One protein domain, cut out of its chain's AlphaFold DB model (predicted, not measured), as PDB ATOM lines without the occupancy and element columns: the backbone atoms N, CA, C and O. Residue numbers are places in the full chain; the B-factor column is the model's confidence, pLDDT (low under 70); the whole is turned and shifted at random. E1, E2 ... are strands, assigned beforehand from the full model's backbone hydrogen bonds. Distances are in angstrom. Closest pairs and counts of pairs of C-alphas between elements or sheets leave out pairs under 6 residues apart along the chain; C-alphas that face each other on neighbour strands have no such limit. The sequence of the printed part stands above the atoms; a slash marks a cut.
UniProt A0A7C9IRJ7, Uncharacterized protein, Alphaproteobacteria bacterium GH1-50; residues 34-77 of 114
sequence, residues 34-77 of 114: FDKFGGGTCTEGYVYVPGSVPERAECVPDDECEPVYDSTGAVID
ATOM      1  N   PHE A  34     191.455 217.103 240.986       87.19
ATOM      2  CA  PHE A  34     192.499 218.103 240.791       87.19
ATOM      3  C   PHE A  34     193.617 217.938 241.814       87.19
ATOM      4  O   PHE A  34     193.375 217.818 243.018       87.19
ATOM      5  N   ASP A  35     194.855 217.976 241.337       81.44
ATOM      6  CA  ASP A  35     196.009 218.130 242.203       81.44
ATOM      7  C   ASP A  35     196.139 219.580 242.712       81.44
ATOM      8  O   ASP A  35     195.439 220.507 242.299       81.44
ATOM      9  N   LYS A  36     197.081 219.796 243.632       81.69
ATOM     10  CA  LYS A  36     197.354 221.127 244.202       81.69
ATOM     11  C   LYS A  36     197.892 222.151 243.189       81.69
ATOM     12  O   LYS A  36     198.032 223.318 243.543       81.69
ATOM     13  N   PHE A  37     198.274 221.714 241.993       85.00
ATOM     14  CA  PHE A  37     198.796 222.540 240.910       85.00
ATOM     15  C   PHE A  37     197.730 222.837 239.839       85.00
ATOM     16  O   PHE A  37     198.017 223.577 238.902       85.00
ATOM     17  N   GLY A  38     196.509 222.309 239.988       76.69
ATOM     18  CA  GLY A  38     195.417 222.475 239.029       76.69
ATOM     19  C   GLY A  38     195.446 221.475 237.868       76.69
ATOM     20  O   GLY A  38     194.654 221.617 236.939       76.69
ATOM     21  N   GLY A  39     196.325 220.470 237.910       79.12
ATOM     22  CA  GLY A  39     196.290 219.336 236.991       79.12
ATOM     23  C   GLY A  39     195.131 218.409 237.350       79.12
ATOM     24  O   GLY A  39     195.041 217.943 238.486       79.12
ATOM     25  N   GLY A  40     194.220 218.170 236.406       82.06
ATOM     26  CA  GLY A  40     193.102 217.251 236.602       82.06
ATOM     27  C   GLY A  40     193.433 215.831 236.151       82.06
ATOM     28  O   GLY A  40     194.170 215.613 235.193       82.06
ATOM     29  N   THR A  41     192.888 214.858 236.870       83.06
ATOM     30  CA  THR A  41     193.011 213.426 236.581       83.06
ATOM     31  C   THR A  41     191.648 212.754 236.718       83.06
ATOM     32  O   THR A  41     190.804 213.212 237.488       83.06
ATOM     33  N   CYS A  42     191.425 211.673 235.974       86.38
ATOM     34  CA  CYS A  42     190.171 210.922 235.970       86.38
ATOM     35  C   CYS A  42     190.387 209.472 236.423       86.38
ATOM     36  O   CYS A  42     191.514 208.972 236.447       86.38
ATOM     37  N   THR A  43     189.299 208.803 236.809       84.31
ATOM     38  CA  THR A  43     189.290 207.361 237.097       84.31
ATOM     39  C   THR A  43     189.692 206.564 235.850       84.31
ATOM     40  O   THR A  43     189.475 207.014 234.729       84.31
ATOM     41  N   GLU A  44     190.271 205.375 236.034       80.69
ATOM     42  CA  GLU A  44     190.663 204.500 234.924       80.69
ATOM     43  C   GLU A  44     189.480 204.230 233.968       80.69
ATOM     44  O   GLU A  44     188.375 203.936 234.425       80.69
ATOM     45  N   GLY A  45     189.713 204.352 232.655       76.06
ATOM     46  CA  GLY A  45     188.666 204.299 231.623       76.06
ATOM     47  C   GLY A  45     188.121 205.669 231.193       76.06
ATOM     48  O   GLY A  45     187.213 205.720 230.363       76.06
ATOM     49  N   TYR A  46     188.651 206.762 231.755       79.81
ATOM     50  CA  TYR A  46     188.291 208.131 231.404       79.81
ATOM     51  C   TYR A  46     189.524 209.023 231.208       79.81
ATOM     52  O   TYR A  46     190.509 208.941 231.946       79.81
ATOM     53  N   VAL A  47     189.412 209.959 230.268       82.75
ATOM     54  CA  VAL A  47     190.401 210.985 229.936       82.75
ATOM     55  C   VAL A  47     189.978 212.322 230.526       82.75
ATOM     56  O   VAL A  47     188.816 212.723 230.448       82.75
ATOM     57  N   TYR A  48     190.947 213.025 231.110       82.94
ATOM     58  CA  TYR A  48     190.754 214.387 231.587       82.94
ATOM     59  C   TYR A  48     190.775 215.371 230.418       82.94
ATOM     60  O   TYR A  48     191.806 215.539 229.767       82.94
ATOM     61  N   VAL A  49     189.655 216.059 230.203       81.12
ATOM     62  CA  VAL A  49     189.554 217.160 229.245       81.12
ATOM     63  C   VAL A  49     189.522 218.476 230.028       81.12
ATOM     64  O   VAL A  49     188.567 218.724 230.776       81.12
ATOM     65  N   PRO A  50     190.556 219.331 229.915       80.75
ATOM     66  CA  PRO A  50     190.549 220.630 230.566       80.75
ATOM     67  C   PRO A  50     189.481 221.519 229.921       80.75
ATOM     68  O   PRO A  50     189.490 221.756 228.716       80.75
ATOM     69  N   GLY A  51     188.556 222.017 230.739       75.38
ATOM     70  CA  GLY A  51     187.525 222.948 230.290       75.38
ATOM     71  C   GLY A  51     188.093 224.335 229.995       75.38
ATOM     72  O   GLY A  51     189.096 224.755 230.580       75.38
ATOM     73  N   SER A  52     187.421 225.073 229.116       72.38
ATOM     74  CA  SER A  52     187.692 226.486 228.846       72.38
ATOM     75  C   SER A  52     186.491 227.314 229.288       72.38
ATOM     76  O   SER A  52     185.371 226.912 229.038       72.38
ATOM     77  N   VAL A  53     186.659 228.461 229.956       63.25
ATOM     78  CA  VAL A  53     185.497 229.246 230.431       63.25
ATOM     79  C   VAL A  53     184.596 229.611 229.236       63.25
ATOM     80  O   VAL A  53     185.087 230.281 228.325       63.25
ATOM     81  N   PRO A  54     183.295 229.239 229.223       68.31
ATOM     82  CA  PRO A  54     182.441 228.819 230.351       68.31
ATOM     83  C   PRO A  54     182.294 227.301 230.600       68.31
ATOM     84  O   PRO A  54     181.610 226.907 231.545       68.31
ATOM     85  N   GLU A  55     182.884 226.461 229.763       70.06
ATOM     86  CA  GLU A  55     182.900 225.001 229.853       70.06
ATOM     87  C   GLU A  55     183.739 224.522 231.046       70.06
ATOM     88  O   GLU A  55     184.821 225.035 231.352       70.06
ATOM     89  N   ARG A  56     183.212 223.531 231.766       75.75
ATOM     90  CA  ARG A  56     183.891 222.927 232.916       75.75
ATOM     91  C   ARG A  56     184.819 221.818 232.438       75.75
ATOM     92  O   ARG A  56     184.627 221.265 231.363       75.75
ATOM     93  N   ALA A  57     185.833 221.509 233.239       80.50
ATOM     94  CA  ALA A  57     186.652 220.335 232.988       80.50
ATOM     95  C   ALA A  57     185.843 219.066 233.281       80.50
ATOM     96  O   ALA A  57     185.109 219.017 234.271       80.50
ATOM     97  N   GLU A  58     185.997 218.056 232.434       82.75
ATOM     98  CA  GLU A  58     185.186 216.840 232.469       82.75
ATOM     99  C   GLU A  58     186.045 215.592 232.260       82.75
ATOM    100  O   GLU A  58     187.126 215.639 231.667       82.75
ATOM    101  N   CYS A  59     185.544 214.465 232.766       85.12
ATOM    102  CA  CYS A  59     186.078 213.143 232.478       85.12
ATOM    103  C   CYS A  59     185.236 212.496 231.379       85.12
ATOM    104  O   CYS A  59     184.056 212.196 231.581       85.12
ATOM    105  N   VAL A  60     185.853 212.274 230.223       83.25
ATOM    106  CA  VAL A  60     185.218 211.659 229.050       83.25
ATOM    107  C   VAL A  60     185.706 210.216 228.931       83.25
ATOM    108  O   VAL A  60     186.884 209.987 229.194       83.25
ATOM    109  N   PRO A  61     184.856 209.228 228.598       80.50
ATOM    110  CA  PRO A  61     185.312 207.859 228.356       80.50
ATOM    111  C   PRO A  61     186.452 207.817 227.330       80.50
ATOM    112  O   PRO A  61     186.423 208.561 226.349       80.50
ATOM    113  N   ASP A  62     187.449 206.954 227.542       71.56
ATOM    114  CA  ASP A  62     188.596 206.811 226.625       71.56
ATOM    115  C   ASP A  62     188.166 206.521 225.167       71.56
ATOM    116  O   ASP A  62     188.852 206.912 224.227       71.56
ATOM    117  N   ASP A  63     187.026 205.859 224.965       70.62
ATOM    118  CA  ASP A  63     186.452 205.518 223.659       70.62
ATOM    119  C   ASP A  63     185.676 206.658 222.975       70.62
ATOM    120  O   ASP A  63     185.500 206.625 221.757       70.62
ATOM    121  N   GLU A  64     185.257 207.680 223.728       67.19
ATOM    122  CA  GLU A  64     184.535 208.863 223.226       67.19
ATOM    123  C   GLU A  64     185.451 210.095 223.067       67.19
ATOM    124  O   GLU A  64     185.002 211.163 222.649       67.19
ATOM    125  N   CYS A  65     186.735 209.973 223.413       65.94
ATOM    126  CA  CYS A  65     187.695 211.071 223.374       65.94
ATOM    127  C   CYS A  65     188.151 211.342 221.926       65.94
ATOM    128  O   CYS A  65     189.049 210.683 221.400       65.94
ATOM    129  N   GLU A  66     187.525 212.317 221.259       62.34
ATOM    130  CA  GLU A  66     188.059 212.891 220.018       62.34
ATOM    131  C   GLU A  66     189.210 213.866 220.340       62.34
ATOM    132  O   GLU A  66     189.139 214.583 221.340       62.34
ATOM    133  N   PRO A  67     190.280 213.933 219.522       62.91
ATOM    134  CA  PRO A  67     191.407 214.824 219.783       62.91
ATOM    135  C   PRO A  67     190.960 216.291 219.741       62.91
ATOM    136  O   PRO A  67     190.649 216.835 218.678       62.91
ATOM    137  N   VAL A  68     190.950 216.940 220.907       56.19
ATOM    138  CA  VAL A  68     190.650 218.368 221.042       56.19
ATOM    139  C   VAL A  68     191.948 219.162 220.920       56.19
ATOM    140  O   VAL A  68     192.943 218.868 221.582       56.19
ATOM    141  N   TYR A  69     191.934 220.184 220.069       58.53
ATOM    142  CA  TYR A  69     193.035 221.134 219.946       58.53
ATOM    143  C   TYR A  69     192.787 222.305 220.890       58.53
ATOM    144  O   TYR A  69     191.710 222.904 220.864       58.53
ATOM    145  N   ASP A  70     193.777 222.651 221.707       60.03
ATOM    146  CA  ASP A  70     193.705 223.877 222.492       60.03
ATOM    147  C   ASP A  70     193.890 225.128 221.606       60.03
ATOM    148  O   ASP A  70     194.203 225.059 220.413       60.03
ATOM    149  N   SER A  71     193.705 226.315 222.187       45.31
ATOM    150  CA  SER A  71     193.861 227.597 221.481       45.31
ATOM    151  C   SER A  71     195.298 227.896 221.029       45.31
ATOM    152  O   SER A  71     195.517 228.849 220.278       45.31
ATOM    153  N   THR A  72     196.273 227.092 221.457       52.81
ATOM    154  CA  THR A  72     197.669 227.141 221.008       52.81
ATOM    155  C   THR A  72     197.957 226.153 219.872       52.81
ATOM    156  O   THR A  72     199.048 226.177 219.302       52.81
ATOM    157  N   GLY A  73     196.969 225.335 219.491       50.84
ATOM    158  CA  GLY A  73     197.100 224.272 218.499       50.84
ATOM    159  C   GLY A  73     197.776 223.014 219.042       50.84
ATOM    160  O   GLY A  73     198.118 222.132 218.252       50.84
ATOM    161  N   ALA A  74     197.986 222.916 220.359       52.44
ATOM    162  CA  ALA A  74     198.474 221.696 220.976       52.44
ATOM    163  C   ALA A  74     197.333 220.675 221.035       52.44
ATOM    164  O   ALA A  74     196.208 220.987 221.432       52.44
ATOM    165  N   VAL A  75     197.635 219.449 220.608       54.28
ATOM    166  CA  VAL A  75     196.718 218.321 220.755       54.28
ATOM    167  C   VAL A  75     196.654 217.994 222.241       54.28
ATOM    168  O   VAL A  75     197.675 217.680 222.854       54.28
ATOM    169  N   ILE A  76     195.461 218.062 222.823       62.50
ATOM    170  CA  ILE A  76     195.198 217.397 224.093       62.50
ATOM    171  C   ILE A  76     195.103 215.914 223.735       62.50
ATOM    172  O   ILE A  76     194.057 215.435 223.307       62.50
ATOM    173  N   ASP A  77     196.251 215.232 223.771       58.62
ATOM    174  CA  ASP A  77     196.376 213.835 223.356       58.62
ATOM    175  C   ASP A  77     195.471 212.956 224.226       58.62
ATOM    176  O   ASP A  77     195.771 212.675 225.391       58.62
TER     177      ASP A  77
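What this domain is: This is residues 34 to 77 of the 114 residues of an uncharacterized protein of Alphaproteobacteria bacterium GH1-50 (UniProt A0A7C9IRJ7). This is a chain with little regular structure: one small hairpin of strands, E1 and E2, with long stretches without named elements before and after it, the second folding back where residues 68 to 69 pair antiparallel with 75 to 76. The printed part has 44 residues, no named helix and two strands, E1 then E2, in one antiparallel sheet; the class is all strand, with 8 residues in named elements. It is rounded, 27 by 27 by 18 A, and only just compact, close to loose, with a radius of gyration of the C-alphas of 10.7 A.

How they stand to each other: Look at E1, residues 46 to 49, and E2, residues 58 to 61: they are antiparallel at 142 degrees, with N 47 and O 60 2.7 A apart, within hydrogen-bond range.

Where its parts are: Find C-alpha 46 at (188.291, 208.131, 231.404); from there E1 runs 9.4 A. E2 runs 9.9 A to C-alpha 61 at (185.312, 207.859, 228.356).

The domain as a whole: The farthest C-alphas, Lys 36 and Asp 63, are 28.0 A apart. The printed part has no cut; the link E1 to E2 is short. In this model, pLDDT is under 70 at residues 53 to 54 and 64 to 77.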